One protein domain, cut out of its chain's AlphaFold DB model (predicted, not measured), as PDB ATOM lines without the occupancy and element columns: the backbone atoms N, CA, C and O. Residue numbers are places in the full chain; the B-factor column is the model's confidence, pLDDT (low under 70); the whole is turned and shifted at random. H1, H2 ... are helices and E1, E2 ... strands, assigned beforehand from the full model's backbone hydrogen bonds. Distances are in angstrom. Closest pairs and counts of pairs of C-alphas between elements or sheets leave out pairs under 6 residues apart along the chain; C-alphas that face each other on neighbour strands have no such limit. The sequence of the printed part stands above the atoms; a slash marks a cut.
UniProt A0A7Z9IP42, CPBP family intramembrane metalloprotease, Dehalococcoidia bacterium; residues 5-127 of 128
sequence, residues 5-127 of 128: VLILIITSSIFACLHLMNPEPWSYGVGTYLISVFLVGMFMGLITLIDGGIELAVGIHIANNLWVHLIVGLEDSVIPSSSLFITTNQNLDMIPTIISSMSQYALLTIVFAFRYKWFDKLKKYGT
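This is residues 5 to 127 of the 128 residues of the protein "CPBP family intramembrane metalloprotease" of Dehalococcoidia bacterium (UniProt A0A7Z9IP42). Helix H3 runs through the middle of an elongated helical body, with H1, H4 and H5 packed on different sides of it. A small parallel sheet of two short strands, E1 = E2, lies by the last residues of H4, and H6 lies at the opposite end of the longest axis. The 123 printed residues hold six named helices and two named strands, in the order H1 H2 H3 H4 E1 E2 H5 H6; the class is mostly helix. The whole is only just compact, close to loose, with a radius of gyration of the C-alphas of 15.9 A and spans of 53 by 31 by 24 A.

E1, residues 72 to 74, and E2, residues 85 to 87, are parallel neighbours at 33 degrees, with N 73 and O 85 within hydrogen-bond range at 2.9 A. H4, residues 55 to 70, is near E2. Its residues 55 to 61 alone touch the hub H3, residues 30 to 51, in a helical hairpin; Met 44 and Ala 57 have the closest C-alphas, 4.8 A, and the shallow tilt of 34 degrees is only just short of steep. H1, residues 5 to 21, touches H3 at a steep tilt of 40 degrees, opposite ways, closest at C-alphas 12 and 41, 4.7 A. H5, residues 94 to 115, touches H3 at a shallow tilt of 12 degrees, the same way, closest at C-alphas 32 and 94, 4.9 A. H1 and H5 are apart. H2, residues 24 to 28, touches H3 only at the corner, closest at C-alphas 25 and 33, 5.4 A. H6, residues 118 to 125, is close to H5 but not clearly touching, closest at C-alphas 113 and 119, 6.6 A. Every O i to N i+4 pair is within hydrogen-bond range in H2, H3, H4 and H5, against 10 of 13 in H1 and 3 of 4 in H6.

H3 is 31.6 A long, H5 31.2 A, H1 25.9 A and H4 22.0 A. H1 begins at C-alpha 5, (155.559, 160.675, 100.965), and H6 ends at C-alpha 125, (152.458, 169.581, 84.794).

The C-alphas farthest apart, of Thr 88 and Thr 127, are 53.6 A apart. The printed part has no cut and no long link. Residues 122 to 127 have pLDDT under 70.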
ATOM      1  N   VAL A   5     154.943 160.281  99.688       88.88
ATOM      2  CA  VAL A   5     155.559 160.675 100.965       88.88
ATOM      3  C   VAL A   5     155.657 159.485 101.919       88.88
ATOM      4  O   VAL A   5     156.692 159.280 102.541       88.88
ATOM      5  N   LEU A   6     154.613 158.653 101.989       92.12
ATOM      6  CA  LEU A   6     154.635 157.458 102.834       92.12
ATOM      7  C   LEU A   6     155.710 156.461 102.375       92.12
ATOM      8  O   LEU A   6     156.415 155.899 103.207       92.12
ATOM      9  N   ILE A   7     155.866 156.269 101.060       91.81
ATOM     10  CA  ILE A   7     156.917 155.401 100.505       91.81
ATOM     11  C   ILE A   7     158.305 155.943 100.860       91.81
ATOM     12  O   ILE A   7     159.153 155.162 101.284       91.81
ATOM     13  N   LEU A   8     158.534 157.257 100.730       94.50
ATOM     14  CA  LEU A   8     159.807 157.883 101.101       94.50
ATOM     15  C   LEU A   8     160.162 157.620 102.563       94.50
ATOM     16  O   LEU A   8     161.264 157.158 102.845       94.50
ATOM     17  N   ILE A   9     159.221 157.867 103.478       95.81
ATOM     18  CA  ILE A   9     159.451 157.668 104.912       95.81
ATOM     19  C   ILE A   9     159.753 156.195 105.192       95.81
ATOM     20  O   ILE A   9     160.758 155.896 105.823       95.81
ATOM     21  N   ILE A  10     158.936 155.267 104.681       96.12
ATOM     22  CA  ILE A  10     159.121 153.829 104.927       96.12
ATOM     23  C   ILE A  10     160.473 153.345 104.396       96.12
ATOM     24  O   ILE A  10     161.220 152.696 105.122       96.12
ATOM     25  N   THR A  11     160.799 153.656 103.141       95.62
ATOM     26  CA  THR A  11     162.048 153.191 102.514       95.62
ATOM     27  C   THR A  11     163.282 153.781 103.193       95.62
ATOM     28  O   THR A  11     164.238 153.051 103.443       95.62
ATOM     29  N   SER A  12     163.233 155.055 103.583       97.50
ATOM     30  CA  SER A  12     164.328 155.717 104.301       97.50
ATOM     31  C   SER A  12     164.493 155.182 105.723       97.50
ATOM     32  O   SER A  12     165.619 154.991 106.175       97.50
ATOM     33  N   SER A  13     163.391 154.880 106.419       98.00
ATOM     34  CA  SER A  13     163.435 154.240 107.739       98.00
ATOM     35  C   SER A  13     164.015 152.833 107.664       98.00
ATOM     36  O   SER A  13     164.866 152.492 108.475       98.00
ATOM     37  N   ILE A  14     163.602 152.023 106.680       98.06
ATOM     38  CA  ILE A  14     164.178 150.687 106.466       98.06
ATOM     39  C   ILE A  14     165.682 150.805 106.210       98.06
ATOM     40  O   ILE A  14     166.462 150.104 106.847       98.06
ATOM     41  N   PHE A  15     166.090 151.723 105.330       97.12
ATOM     42  CA  PHE A  15     167.498 151.970 105.035       97.12
ATOM     43  C   PHE A  15     168.288 152.344 106.297       97.12
ATOM     44  O   PHE A  15     169.307 151.721 106.575       97.12
ATOM     45  N   ALA A  16     167.790 153.281 107.107       97.81
ATOM     46  CA  ALA A  16     168.432 153.677 108.360       97.81
ATOM     47  C   ALA A  16     168.525 152.528 109.375       97.81
ATOM     48  O   ALA A  16     169.592 152.295 109.940       97.81
ATOM     49  N   CYS A  17     167.448 151.763 109.565       97.62
ATOM     50  CA  CYS A  17     167.431 150.635 110.495       97.62
ATOM     51  C   CYS A  17     168.421 149.533 110.106       97.62
ATOM     52  O   CYS A  17     169.047 148.953 110.989       97.62
ATOM     53  N   LEU A  18     168.602 149.257 108.807       97.06
ATOM     54  CA  LEU A  18     169.596 148.278 108.348       97.06
ATOM     55  C   LEU A  18     171.025 148.667 108.757       97.06
ATOM     56  O   LEU A  18     171.843 147.789 109.009       97.06
ATOM     57  N   HIS A  19     171.315 149.964 108.897       95.56
ATOM     58  CA  HIS A  19     172.643 150.442 109.291       95.56
ATOM     59  C   HIS A  19     172.912 150.339 110.802       95.56
ATOM     60  O   HIS A  19     174.036 150.573 111.231       95.56
ATOM     61  N   LEU A  20     171.937 149.927 111.624       96.25
ATOM     62  CA  LEU A  20     172.194 149.591 113.036       96.25
ATOM     63  C   LEU A  20     173.086 148.360 113.209       96.25
ATOM     64  O   LEU A  20     173.635 148.146 114.287       96.25
ATOM     65  N   MET A  21     173.225 147.553 112.155       95.62
ATOM     66  CA  MET A  21     174.117 146.395 112.131       95.62
ATOM     67  C   MET A  21     175.598 146.788 112.013       95.62
ATOM     68  O   MET A  21     176.463 145.923 112.128       95.62
ATOM     69  N   ASN A  22     175.888 148.070 111.797       95.69
ATOM     70  CA  ASN A  22     177.243 148.588 111.703       95.69
ATOM     71  C   ASN A  22     177.810 148.951 113.101       95.69
ATOM     72  O   ASN A  22     177.026 149.218 114.018       95.69
ATOM     73  N   PRO A  23     179.145 148.984 113.293       94.56
ATOM     74  CA  PRO A  23     179.789 149.462 114.519       94.56
ATOM     75  C   PRO A  23     179.573 150.963 114.791       94.56
ATOM     76  O   PRO A  23     179.410 151.350 115.946       94.56
ATOM     77  N   GLU A  24     179.495 151.804 113.755       94.25
ATOM     78  CA  GLU A  24     179.438 153.266 113.868       94.25
ATOM     79  C   GLU A  24     178.361 153.802 114.833       94.25
ATOM     80  O   GLU A  24     178.695 154.651 115.662       94.25
ATOM     81  N   PRO A  25     177.084 153.359 114.795       95.25
ATOM     82  CA  PRO A  25     176.080 153.857 115.734       95.25
ATOM     83  C   PRO A  25     176.451 153.627 117.206       95.25
ATOM     84  O   PRO A  25     176.045 154.414 118.063       95.25
ATOM     85  N   TRP A  26     177.224 152.584 117.507       94.31
ATOM     86  CA  TRP A  26     177.626 152.231 118.869       94.31
ATOM     87  C   TRP A  26     178.829 153.049 119.359       94.31
ATOM     88  O   TRP A  26     178.919 153.308 120.556       94.31
ATOM     89  N   SER A  27     179.684 153.524 118.447       92.56
ATOM     90  CA  SER A  27     180.833 154.393 118.760       92.56
ATOM     91  C   SER A  27     180.514 155.893 118.689       92.56
ATOM     92  O   SER A  27     181.079 156.702 119.428       92.56
ATOM     93  N   TYR A  28     179.596 156.290 117.802       92.00
ATOM     94  CA  TYR A  28     179.353 157.696 117.448       92.00
ATOM     95  C   TYR A  28     177.956 158.206 117.817       92.00
ATOM     96  O   TYR A  28     177.632 159.365 117.550       92.00
ATOM     97  N   GLY A  29     177.139 157.380 118.470       94.38
ATOM     98  CA  GLY A  29     175.821 157.749 118.973       94.38
ATOM     99  C   GLY A  29     174.691 157.300 118.049       94.38
ATOM    100  O   GLY A  29     174.490 157.840 116.960       94.38
ATOM    101  N   VAL A  30     173.889 156.350 118.538       95.75
ATOM    102  CA  VAL A  30     172.824 155.675 117.777       95.75
ATOM    103  C   VAL A  30     171.831 156.665 117.169       95.75
ATOM    104  O   VAL A  30     171.506 156.571 115.988       95.75
ATOM    105  N   GLY A  31     171.363 157.636 117.960       95.94
ATOM    106  CA  GLY A  31     170.382 158.626 117.509       95.94
ATOM    107  C   GLY A  31     170.921 159.529 116.399       95.94
ATOM    108  O   GLY A  31     170.257 159.697 115.375       95.94
ATOM    109  N   THR A  32     172.128 160.076 116.579       95.19
ATOM    110  CA  THR A  32     172.783 160.942 115.585       95.19
ATOM    111  C   THR A  32     173.102 160.174 114.301       95.19
ATOM    112  O   THR A  32     172.866 160.671 113.198       95.19
ATOM    113  N   TYR A  33     173.580 158.936 114.425       94.94
ATOM    114  CA  TYR A  33     173.880 158.098 113.272       94.94
ATOM    115  C   TYR A  33     172.610 157.754 112.482       94.94
ATOM    116  O   TYR A  33     172.540 158.034 111.284       94.94
ATOM    117  N   LEU A  34     171.565 157.254 113.152       97.12
ATOM    118  CA  LEU A  34     170.294 156.912 112.507       97.12
ATOM    119  C   LEU A  34     169.668 158.096 111.775       97.12
ATOM    120  O   LEU A  34     169.211 157.926 110.645       97.12
ATOM    121  N   ILE A  35     169.650 159.287 112.385       97.06
ATOM    122  CA  ILE A  35     169.078 160.455 111.712       97.06
ATOM    123  C   ILE A  35     169.911 160.829 110.483       97.06
ATOM    124  O   ILE A  35     169.333 161.114 109.441       97.06
ATOM    125  N   SER A  36     171.244 160.750 110.540       95.62
ATOM    126  CA  SER A  36     172.092 161.052 109.378       95.62
ATOM    127  C   SER A  36     171.837 160.100 108.194       95.62
ATOM    128  O   SER A  36     171.612 160.560 107.070       95.62
ATOM    129  N   VAL A  37     171.750 158.788 108.455       96.81
ATOM    130  CA  VAL A  37     171.457 157.753 107.447       96.81
ATOM    131  C   VAL A  37     170.024 157.880 106.917       96.81
ATOM    132  O   VAL A  37     169.774 157.764 105.715       96.81
ATOM    133  N   PHE A  38     169.063 158.176 107.792       98.12
ATOM    134  CA  PHE A  38     167.685 158.439 107.387       98.12
ATOM    135  C   PHE A  38     167.596 159.651 106.454       98.12
ATOM    136  O   PHE A  38     166.917 159.592 105.429       98.12
ATOM    137  N   LEU A  39     168.302 160.740 106.771       97.88
ATOM    138  CA  LEU A  39     168.283 161.966 105.976       97.88
ATOM    139  C   LEU A  39     168.921 161.773 104.590       97.88
ATOM    140  O   LEU A  39     168.375 162.293 103.616       97.88
ATOM    141  N   VAL A  40     170.018 161.010 104.463       97.25
ATOM    142  CA  VAL A  40     170.591 160.703 103.133       97.25
ATOM    143  C   VAL A  40     169.658 159.806 102.315       97.25
ATOM    144  O   VAL A  40     169.456 160.058 101.126       97.25
ATOM    145  N   GLY A  41     169.016 158.815 102.948       97.56
ATOM    146  CA  GLY A  41     168.000 157.972 102.309       97.56
ATOM    147  C   GLY A  41     166.802 158.786 101.812       97.56
ATOM    148  O   GLY A  41     166.404 158.663 100.652       97.56
ATOM    149  N   MET A  42     166.299 159.699 102.650       97.50
ATOM    150  CA  MET A  42     165.234 160.641 102.295       97.50
ATOM    151  C   MET A  42     165.635 161.523 101.112       97.50
ATOM    152  O   MET A  42     164.844 161.686 100.183       97.50
ATOM    153  N   PHE A  43     166.851 162.075 101.125       98.00
ATOM    154  CA  PHE A  43     167.360 162.915 100.042       98.00
ATOM    155  C   PHE A  43     167.432 162.148  98.717       98.00
ATOM    156  O   PHE A  43     166.881 162.607  97.716       98.00
ATOM    157  N   MET A  44     168.037 160.957  98.715       97.75
ATOM    158  CA  MET A  44     168.139 160.105  97.525       97.75
ATOM    159  C   MET A  44     166.762 159.681  96.991       97.75
ATOM    160  O   MET A  44     166.519 159.720  95.782       97.75
ATOM    161  N   GLY A  45     165.825 159.334  97.879       96.19
ATOM    162  CA  GLY A  45     164.446 159.035  97.497       96.19
ATOM    163  C   GLY A  45     163.730 160.251  96.900       96.19
ATOM    164  O   GLY A  45     163.044 160.133  95.882       96.19
ATOM    165  N   LEU A  46     163.915 161.434  97.491       95.62
ATOM    166  CA  LEU A  46     163.307 162.677  97.018       95.62
ATOM    167  C   LEU A  46     163.794 163.040  95.613       95.62
ATOM    168  O   LEU A  46     162.969 163.277  94.731       95.62
ATOM    169  N   ILE A  47     165.111 163.039  95.376       95.62
ATOM    170  CA  ILE A  47     165.659 163.357  94.049       95.62
ATOM    171  C   ILE A  47     165.260 162.310  93.006       95.62
ATOM    172  O   ILE A  47     165.007 162.680  91.864       95.62
ATOM    173  N   THR A  48     165.092 161.042  93.396       94.75
ATOM    174  CA  THR A  48     164.563 159.994  92.504       94.75
ATOM    175  C   THR A  48     163.144 160.327  92.039       94.75
ATOM    176  O   THR A  48     162.822 160.227  90.855       94.75
ATOM    177  N   LEU A  49     162.279 160.769  92.960       92.25
ATOM    178  CA  LEU A  49     160.899 161.139  92.633       92.25
ATOM    179  C   LEU A  49     160.793 162.416  91.793       92.25
ATOM    180  O   LEU A  49     159.865 162.521  90.989       92.25
ATOM    181  N   ILE A  50     161.687 163.385  92.008       91.88
ATOM    182  CA  ILE A  50     161.705 164.650  91.263       91.88
ATOM    183  C   ILE A  50     162.267 164.436  89.856       91.88
ATOM    184  O   ILE A  50     161.701 164.945  88.886       91.88
ATOM    185  N   ASP A  51     163.369 163.695  89.733       93.62
ATOM    186  CA  ASP A  51     164.041 163.527  88.447       93.62
ATOM    187  C   ASP A  51     163.328 162.523  87.533       93.62
ATOM    188  O   ASP A  51     163.283 162.726  86.314       93.62
ATOM    189  N   GLY A  52     162.698 161.504  88.131       91.75
ATOM    190  CA  GLY A  52     162.003 160.424  87.430       91.75
ATOM    191  C   GLY A  52     162.884 159.210  87.123       91.75
ATOM    192  O   GLY A  52     162.475 158.364  86.330       91.75
ATOM    193  N   GLY A  53     164.064 159.122  87.741       93.19
ATOM    194  CA  GLY A  53     165.057 158.065  87.547       93.19
ATOM    195  C   GLY A  53     165.957 157.908  88.777       93.19
ATOM    196  O   GLY A  53     165.934 158.738  89.685       93.19
ATOM    197  N   ILE A  54     166.720 156.817  88.833       96.50
ATOM    198  CA  ILE A  54     167.580 156.471  89.982       96.50
ATOM    199  C   ILE A  54     169.028 156.942  89.813       96.50
ATOM    200  O   ILE A  54     169.822 156.856  90.744       96.50
ATOM    201  N   GLU A  55     169.395 157.432  88.633       97.19
ATOM    202  CA  GLU A  55     170.765 157.721  88.217       97.19
ATOM    203  C   GLU A  55     171.437 158.737  89.146       97.19
ATOM    204  O   GLU A  55     172.575 158.532  89.572       97.19
ATOM    205  N   LEU A  56     170.717 159.799  89.525       96.94
ATOM    206  CA  LEU A  56     171.211 160.801  90.472       96.94
ATOM    207  C   LEU A  56     171.400 160.240  91.881       96.94
ATOM    208  O   LEU A  56     172.398 160.547  92.529       96.94
ATOM    209  N   ALA A  57     170.470 159.405  92.346       97.25
ATOM    210  CA  ALA A  57     170.572 158.765  93.652       97.25
ATOM    211  C   ALA A  57     171.767 157.807  93.709       97.25
ATOM    212  O   ALA A  57     172.558 157.875  94.646       97.25
ATOM    213  N   VAL A  58     171.955 156.975  92.680       97.88
ATOM    214  CA  VAL A  58     173.109 156.073  92.568       97.88
ATOM    215  C   VAL A  58     174.416 156.864  92.497       97.88
ATOM    216  O   VAL A  58     175.364 156.540  93.209       97.88
ATOM    217  N   GLY A  59     174.464 157.931  91.694       97.25
ATOM    218  CA  GLY A  59     175.643 158.788  91.576       97.25
ATOM    219  C   GLY A  59     176.034 159.442  92.903       97.25
ATOM    220  O   GLY A  59     177.198 159.379  93.298       97.25
ATOM    221  N   ILE A  60     175.066 160.015  93.627       96.81
ATOM    222  CA  ILE A  60     175.302 160.588  94.959       96.81
ATOM    223  C   ILE A  60     175.714 159.520  95.968       96.81
ATOM    224  O   ILE A  60     176.619 159.770  96.758       96.81
ATOM    225  N   HIS A  61     175.105 158.334  95.942       96.81
ATOM    226  CA  HIS A  61     175.475 157.255  96.852       96.81
ATOM    227  C   HIS A  61     176.935 156.825  96.651       96.81
ATOM    228  O   HIS A  61     177.693 156.735  97.615       96.81
ATOM    229  N   ILE A  62     177.358 156.636  95.396       97.56
ATOM    230  CA  ILE A  62     178.751 156.321  95.063       97.56
ATOM    231  C   ILE A  62     179.676 157.455  95.517       97.56
ATOM    232  O   ILE A  62     180.687 157.194  96.165       97.56
ATOM    233  N   ALA A  63     179.325 158.712  95.230       96.06
ATOM    234  CA  ALA A  63     180.125 159.866  95.630       96.06
ATOM    235  C   ALA A  63     180.256 159.988  97.158       96.06
ATOM    236  O   ALA A  63     181.348 160.257  97.650       96.06
ATOM    237  N   ASN A  64     179.180 159.740  97.910       94.69
ATOM    238  CA  ASN A  64     179.194 159.719  99.371       94.69
ATOM    239  C   ASN A  64     180.119 158.620  99.907       94.69
ATOM    240  O   ASN A  64     180.925 158.870 100.799       94.69
ATOM    241  N   ASN A  65     180.053 157.420  99.331       93.88
ATOM    242  CA  ASN A  65     180.899 156.314  99.770       93.88
ATOM    243  C   ASN A  65     182.375 156.595  99.469       93.88
ATOM    244  O   ASN A  65     183.216 156.381 100.337       93.88
ATOM    245  N   LEU A  66     182.689 157.151  98.295       95.56
ATOM    246  CA  LEU A  66     184.046 157.603  97.977       95.56
ATOM    247  C   LEU A  66     184.508 158.728  98.909       95.56
ATOM    248  O   LEU A  66     185.650 158.708  99.350       95.56
ATOM    249  N   TRP A  67     183.637 159.679  99.251       94.00
ATOM    250  CA  TRP A  67     183.964 160.754 100.186       94.00
ATOM    251  C   TRP A  67     184.359 160.211 101.562       94.00
ATOM    252  O   TRP A  67     185.405 160.588 102.089       94.00
ATOM    253  N   VAL A  68     183.564 159.290 102.115       92.25
ATOM    254  CA  VAL A  68     183.832 158.703 103.437       92.25
ATOM    255  C   VAL A  68     185.083 157.820 103.429       92.25
ATOM    256  O   VAL A  68     185.836 157.818 104.397       92.25
ATOM    257  N   HIS A  69     185.360 157.115 102.327       93.31
ATOM    258  CA  HIS A  69     186.529 156.231 102.242       93.31
ATOM    259  C   HIS A  69     187.833 156.950 101.890       93.31
ATOM    260  O   HIS A  69     188.910 156.481 102.248       93.31
ATOM    261  N   LEU A  70     187.765 158.053 101.144       95.19
ATOM    262  CA  LEU A  70     188.958 158.725 100.627       95.19
ATOM    263  C   LEU A  70     189.270 160.019 101.370       95.19
ATOM    264  O   LEU A  70     190.439 160.367 101.489       95.19
ATOM    265  N   ILE A  71     188.262 160.744 101.859       95.50
ATOM    266  CA  ILE A  71     188.446 162.116 102.344       95.50
ATOM    267  C   ILE A  71     188.184 162.216 103.842       95.50
ATOM    268  O   ILE A  71     189.111 162.574 104.560       95.50
ATOM    269  N   VAL A  72     186.973 161.910 104.318       92.44
ATOM    270  CA  VAL A  72     186.618 162.041 105.746       92.44
ATOM    271  C   VAL A  72     185.983 160.758 106.270       92.44
ATOM    272  O   VAL A  72     184.785 160.543 106.086       92.44
ATOM    273  N   GLY A  73     186.783 159.929 106.937       92.12
ATOM    274  CA  GLY A  73     186.368 158.648 107.502       92.12
ATOM    275  C   GLY A  73     186.236 158.659 109.025       92.12
ATOM    276  O   GLY A  73     186.709 159.562 109.718       92.12
ATOM    277  N   LEU A  74     185.589 157.619 109.545       91.94
ATOM    278  CA  LEU A  74     185.477 157.316 110.972       91.94
ATOM    279  C   LEU A  74     186.485 156.216 111.334       91.94
ATOM    280  O   LEU A  74     186.678 155.291 110.545       91.94
ATOM    281  N   GLU A  75     187.099 156.306 112.514       91.81
ATOM    282  CA  GLU A  75     188.029 155.282 113.017       91.81
ATOM    283  C   GLU A  75     187.355 153.903 113.166       91.81
ATOM    284  O   GLU A  75     187.873 152.911 112.658       91.81
ATOM    285  N   ASP A  76     186.151 153.856 113.744       91.75
ATOM    286  CA  ASP A  76     185.371 152.630 113.968       91.75
ATOM    287  C   ASP A  76     184.403 152.326 112.807       91.75
ATOM    288  O   ASP A  76     183.265 151.902 113.024       91.75
ATOM    289  N   SER A  77     184.797 152.594 111.557       91.62
ATOM    290  CA  SER A  77     183.914 152.325 110.414       91.62
ATOM    291  C   SER A  77     183.815 150.833 110.074       91.62
ATOM    292  O   SER A  77     184.804 150.102 110.130       91.62
ATOM    293  N   VAL A  78     182.625 150.385 109.646       93.06
ATOM    294  CA  VAL A  78     182.360 149.003 109.202       93.06
ATOM    295  C   VAL A  78     183.281 148.560 108.068       93.06
ATOM    296  O   VAL A  78     183.680 147.397 108.006       93.06
ATOM    297  N   ILE A  79     183.621 149.491 107.174       91.75
ATOM    298  CA  ILE A  79     184.635 149.297 106.144       91.75
ATOM    299  C   ILE A  79     185.814 150.202 106.511       91.75
ATOM    300  O   ILE A  79     185.741 151.419 106.321       91.75
ATOM    301  N   PRO A  80     186.914 149.627 107.024       88.25
ATOM    302  CA  PRO A  80     188.108 150.392 107.341       88.25
ATOM    303  C   PRO A  80     188.673 151.070 106.089       88.25
ATOM    304  O   PRO A  80     188.759 150.460 105.020       88.25
ATOM    305  N   SER A  81     189.096 152.325 106.221       88.25
ATOM    306  CA  SER A  81     189.699 153.076 105.119       88.25
ATOM    307  C   SER A  81     190.811 154.005 105.603       88.25
ATOM    308  O   SER A  81     190.749 154.567 106.694       88.25
ATOM    309  N   SER A  82     191.836 154.191 104.770       91.75
ATOM    310  CA  SER A  82     192.904 155.175 104.991       91.75
ATOM    311  C   SER A  82     192.507 156.536 104.412       91.75
ATOM    312  O   SER A  82     193.187 157.067 103.534       91.75
ATOM    313  N   SER A  83     191.364 157.060 104.855       94.12
ATOM    314  CA  SER A  83     190.884 158.383 104.441       94.12
ATOM    315  C   SER A  83     191.879 159.489 104.825       94.12
ATOM    316  O   SER A  83     192.635 159.353 105.788       94.12
ATOM    317  N   LEU A  84     191.895 160.592 104.066       96.19
ATOM    318  CA  LEU A  84     192.803 161.724 104.315       96.19
ATOM    319  C   LEU A  84     192.637 162.322 105.719       96.19
ATOM    320  O   LEU A  84     193.618 162.749 106.329       96.19
ATOM    321  N   PHE A  85     191.405 162.350 106.219       94.44
ATOM    322  CA  PHE A  85     191.054 162.808 107.554       94.44
ATOM    323  C   PHE A  85     190.251 161.722 108.262       94.44
ATOM    324  O   PHE A  85     189.157 161.371 107.824       94.44
ATOM    325  N   ILE A  86     190.768 161.235 109.388       92.06
ATOM    326  CA  ILE A  86     190.080 160.266 110.241       92.06
ATOM    327  C   ILE A  86     189.635 160.988 111.505       92.06
ATOM    328  O   ILE A  86     190.453 161.594 112.200       92.06
ATOM    329  N   THR A  87     188.338 160.940 111.805       86.75
ATOM    330  CA  THR A  87     187.823 161.458 113.074       86.75
ATOM    331  C   THR A  87     187.803 160.364 114.135       86.75
ATOM    332  O   THR A  87     187.218 159.296 113.952       86.75
ATOM    333  N   THR A  88     188.406 160.682 115.278       85.38
ATOM    334  CA  THR A  88     188.415 159.856 116.494       85.38
ATOM    335  C   THR A  88     187.407 160.370 117.529       85.38
ATOM    336  O   THR A  88     187.344 159.872 118.652       85.38
ATOM    337  N   ASN A  89     186.635 161.413 117.188       77.69
ATOM    338  CA  ASN A  89     185.648 162.005 118.088       77.69
ATOM    339  C   ASN A  89     184.540 160.998 118.382       77.69
ATOM    340  O   ASN A  89     183.714 160.708 117.518       77.69
ATOM    341  N   GLN A  90     184.516 160.495 119.611       77.25
ATOM    342  CA  GLN A  90     183.438 159.650 120.102       77.25
ATOM    343  C   GLN A  90     182.196 160.508 120.352       77.25
ATOM    344  O   GLN A  90     182.286 161.554 120.992       77.25
ATOM    345  N   ASN A  91     181.045 160.022 119.889       83.69
ATOM    346  CA  ASN A  91     179.742 160.702 119.899       83.69
ATOM    347  C   ASN A  91     179.659 161.979 119.042       83.69
ATOM    348  O   ASN A  91     180.230 163.018 119.354       83.69
ATOM    349  N   LEU A  92     178.865 161.914 117.972       87.44
ATOM    350  CA  LEU A  92     178.567 163.052 117.107       87.44
ATOM    351  C   LEU A  92     177.387 163.868 117.652       87.44
ATOM    352  O   LEU A  92     176.342 163.314 118.020       87.44
ATOM    353  N   ASP A  93     177.515 165.193 117.615       92.88
ATOM    354  CA  ASP A  93     176.439 166.106 117.999       92.88
ATOM    355  C   ASP A  93     175.316 166.132 116.954       92.88
ATOM    356  O   ASP A  93     175.510 166.494 115.791       92.88
ATOM    357  N   MET A  94     174.092 165.829 117.389       93.75
ATOM    358  CA  MET A  94     172.930 165.713 116.505       93.75
ATOM    359  C   MET A  94     172.610 167.006 115.739       93.75
ATOM    360  O   MET A  94     172.321 166.963 114.543       93.75
ATOM    361  N   ILE A  95     172.639 168.159 116.415       96.06
ATOM    362  CA  ILE A  95     172.221 169.437 115.820       96.06
ATOM    363  C   ILE A  95     173.181 169.882 114.699       96.06
ATOM    364  O   ILE A  95     172.698 170.103 113.584       96.06
ATOM    365  N   PRO A  96     174.512 169.953 114.912       94.44
ATOM    366  CA  PRO A  96     175.469 170.199 113.835       94.44
ATOM    367  C   PRO A  96     175.348 169.202 112.679       94.44
ATOM    368  O   PRO A  96     175.348 169.620 111.521       94.44
ATOM    369  N   THR A  97     175.173 167.904 112.965       93.31
ATOM    370  CA  THR A  97     174.996 166.873 111.930       93.31
ATOM    371  C   THR A  97     173.775 167.145 111.052       93.31
ATOM    372  O   THR A  97     173.877 167.089 109.823       93.31
ATOM    373  N   ILE A  98     172.628 167.479 111.651       96.75
ATOM    374  CA  ILE A  98     171.402 167.802 110.906       96.75
ATOM    375  C   ILE A  98     171.600 169.070 110.073       96.75
ATOM    376  O   ILE A  98     171.280 169.064 108.885       96.75
ATOM    377  N   ILE A  99     172.151 170.139 110.660       97.44
ATOM    378  CA  ILE A  99     172.368 171.415 109.961       97.44
ATOM    379  C   ILE A  99     173.298 171.219 108.759       97.44
ATOM    380  O   ILE A  99     172.974 171.668 107.657       97.44
ATOM    381  N   SER A 100     174.416 170.514 108.943       93.94
ATOM    382  CA  SER A 100     175.367 170.218 107.869       93.94
ATOM    383  C   SER A 100     174.721 169.383 106.760       93.94
ATOM    384  O   SER A 100     174.806 169.743 105.585       93.94
ATOM    385  N   SER A 101     173.996 168.318 107.126       95.44
ATOM    386  CA  SER A 101     173.308 167.441 106.168       95.44
ATOM    387  C   SER A 101     172.260 168.204 105.352       95.44
ATOM    388  O   SER A 101     172.245 168.131 104.126       95.44
ATOM    389  N   MET A 102     171.408 168.993 106.017       96.81
ATOM    390  CA  MET A 102     170.384 169.806 105.351       96.81
ATOM    391  C   MET A 102     170.996 170.853 104.426       96.81
ATOM    392  O   MET A 102     170.502 171.042 103.316       96.81
ATOM    393  N   SER A 103     172.091 171.487 104.844       97.56
ATOM    394  CA  SER A 103     172.801 172.472 104.023       97.56
ATOM    395  C   SER A 103     173.362 171.833 102.749       97.56
ATOM    396  O   SER A 103     173.157 172.359 101.653       97.56
ATOM    397  N   GLN A 104     173.999 170.663 102.867       95.88
ATOM    398  CA  GLN A 104     174.527 169.913 101.726       95.88
ATOM    399  C   GLN A 104     173.414 169.463 100.771       95.88
ATOM    400  O   GLN A 104     173.520 169.665  99.560       95.88
ATOM    401  N   TYR A 105     172.332 168.879 101.289       96.81
ATOM    402  CA  TYR A 105     171.230 168.395 100.455       96.81
ATOM    403  C   TYR A 105     170.467 169.534  99.785       96.81
ATOM    404  O   TYR A 105     170.089 169.405  98.622       96.81
ATOM    405  N   ALA A 106     170.286 170.671 100.463       96.81
ATOM    406  CA  ALA A 106     169.710 171.864  99.855       96.81
ATOM    407  C   ALA A 106     170.584 172.372  98.702       96.81
ATOM    408  O   ALA A 106     170.079 172.582  97.600       96.81
ATOM    409  N   LEU A 107     171.899 172.493  98.919       97.75
ATOM    410  CA  LEU A 107     172.839 172.933  97.889       97.75
ATOM    411  C   LEU A 107     172.833 171.994  96.674       97.75
ATOM    412  O   LEU A 107     172.694 172.460  95.543       97.75
ATOM    413  N   LEU A 108     172.906 170.680  96.892       96.56
ATOM    414  CA  LEU A 108     172.843 169.691  95.811       96.56
ATOM    415  C   LEU A 108     171.501 169.731  95.072       96.56
ATOM    416  O   LEU A 108     171.479 169.694  93.843       96.56
ATOM    417  N   THR A 109     170.387 169.869  95.797       95.88
ATOM    418  CA  THR A 109     169.051 170.009  95.195       95.88
ATOM    419  C   THR A 109     168.988 171.233  94.290       95.88
ATOM    420  O   THR A 109     168.480 171.137  93.177       95.88
ATOM    421  N   ILE A 110     169.530 172.373  94.730       96.06
ATOM    422  CA  ILE A 110     169.579 173.604  93.934       96.06
ATOM    423  C   ILE A 110     170.410 173.379  92.665       96.06
ATOM    424  O   ILE A 110     169.941 173.672  91.563       96.06
ATOM    425  N   VAL A 111     171.610 172.806  92.797       96.62
ATOM    426  CA  VAL A 111     172.487 172.495  91.657       96.62
ATOM    427  C   VAL A 111     171.779 171.580  90.652       96.62
ATOM    428  O   VAL A 111     171.782 171.869  89.453       96.62
ATOM    429  N   PHE A 112     171.125 170.513  91.113       95.81
ATOM    430  CA  PHE A 112     170.381 169.600  90.246       95.81
ATOM    431  C   PHE A 112     169.158 170.258  89.610       95.81
ATOM    432  O   PHE A 112     168.936 170.094  88.409       95.81
ATOM    433  N   ALA A 113     168.417 171.076  90.358       94.81
ATOM    434  CA  ALA A 113     167.260 171.787  89.833       94.81
ATOM    435  C   ALA A 113     167.632 172.682  88.644       94.81
ATOM    436  O   ALA A 113     166.917 172.689  87.637       94.81
ATOM    437  N   PHE A 114     168.777 173.372  88.719       95.00
ATOM    438  CA  PHE A 114     169.308 174.155  87.603       95.00
ATOM    439  C   PHE A 114     169.874 173.273  86.484       95.00
ATOM    440  O   PHE A 114     169.536 173.470  85.315       95.00
ATOM    441  N   ARG A 115     170.699 172.270  86.813       95.19
ATOM    442  CA  ARG A 115     171.383 171.423  85.821       95.19
ATOM    443  C   ARG A 115     170.425 170.589  84.968       95.19
ATOM    444  O   ARG A 115     170.693 170.402  83.776       95.19
ATOM    445  N   TYR A 116     169.344 170.102  85.575       93.88
ATOM    446  CA  TYR A 116     168.341 169.219  84.966       93.88
ATOM    447  C   TYR A 116     167.008 169.921  84.685       93.88
ATOM    448  O   TYR A 116     166.036 169.271  84.291       93.88
ATOM    449  N   LYS A 117     166.966 171.255  84.844       92.19
ATOM    450  CA  LYS A 117     165.816 172.114  84.523       92.19
ATOM    451  C   LYS A 117     164.514 171.635  85.171       92.19
ATOM    452  O   LYS A 117     163.452 171.625  84.548       92.19
ATOM    453  N   TRP A 118     164.579 171.228  86.438       91.50
ATOM    454  CA  TRP A 118     163.408 170.711  87.153       91.50
ATOM    455  C   TRP A 118     162.277 171.748  87.251       91.50
ATOM    456  O   TRP A 118     161.108 171.378  87.182       91.50
ATOM    457  N   PHE A 119     162.597 173.047  87.306       83.75
ATOM    458  CA  PHE A 119     161.591 174.118  87.293       83.75
ATOM    459  C   PHE A 119     160.766 174.165  85.996       83.75
ATOM    460  O   PHE A 119     159.563 174.425  86.046       83.75
ATOM    461  N   ASP A 120     161.378 173.863  84.848       81.69
ATOM    462  CA  ASP A 120     160.673 173.808  83.563       81.69
ATOM    463  C   ASP A 120     159.787 172.559  83.482       81.69
ATOM    464  O   ASP A 120     158.648 172.632  83.011       81.69
ATOM    465  N   LYS A 121     160.273 171.420  84.007       72.06
ATOM    466  CA  LYS A 121     159.475 170.189  84.134       72.06
ATOM    467  C   LYS A 121     158.222 170.436  84.985       72.06
ATOM    468  O   LYS A 121     157.138 170.034  84.576       72.06
ATOM    469  N   LEU A 122     158.341 171.131  86.120       68.69
ATOM    470  CA  LEU A 122     157.215 171.416  87.022       68.69
ATOM    471  C   LEU A 122     156.133 172.295  86.373       68.69
ATOM    472  O   LEU A 122     154.949 172.011  86.537       68.69
ATOM    473  N   LYS A 123     156.514 173.310  85.582       64.62
ATOM    474  CA  LYS A 123     155.550 174.159  84.853       64.62
ATOM    475  C   LYS A 123     154.694 173.362  83.869       64.62
ATOM    476  O   LYS A 123     153.504 173.627  83.753       64.62
ATOM    477  N   LYS A 124     155.275 172.356  83.208       56.97
ATOM    478  CA  LYS A 124     154.583 171.519  82.215       56.97
ATOM    479  C   LYS A 124     153.444 170.674  82.809       56.97
ATOM    480  O   LYS A 124     152.514 170.335  82.088       56.97
ATOM    481  N   TYR A 125     153.506 170.342  84.101       57.56
ATOM    482  CA  TYR A 125     152.458 169.581  84.794       57.56
ATOM    483  C   TYR A 125     151.372 170.460  85.432       57.56
ATOM    484  O   TYR A 125     150.317 169.939  85.768       57.56
ATOM    485  N   GLY A 126     151.613 171.767  85.600       52.12
ATOM    486  CA  GLY A 126     150.646 172.715  86.173       52.12
ATOM    487  C   GLY A 126     149.745 173.419  85.150       52.12
ATOM    488  O   GLY A 126     148.915 174.229  85.542       52.12
ATOM    489  N   THR A 127     149.932 173.157  83.853       45.59
ATOM    490  CA  THR A 127     149.157 173.743  82.739       45.59
ATOM    491  C   THR A 127     148.207 172.742  82.063       45.59
ATOM    492  O   THR A 127     147.821 172.949  80.913       45.59
TER     493      THR A 127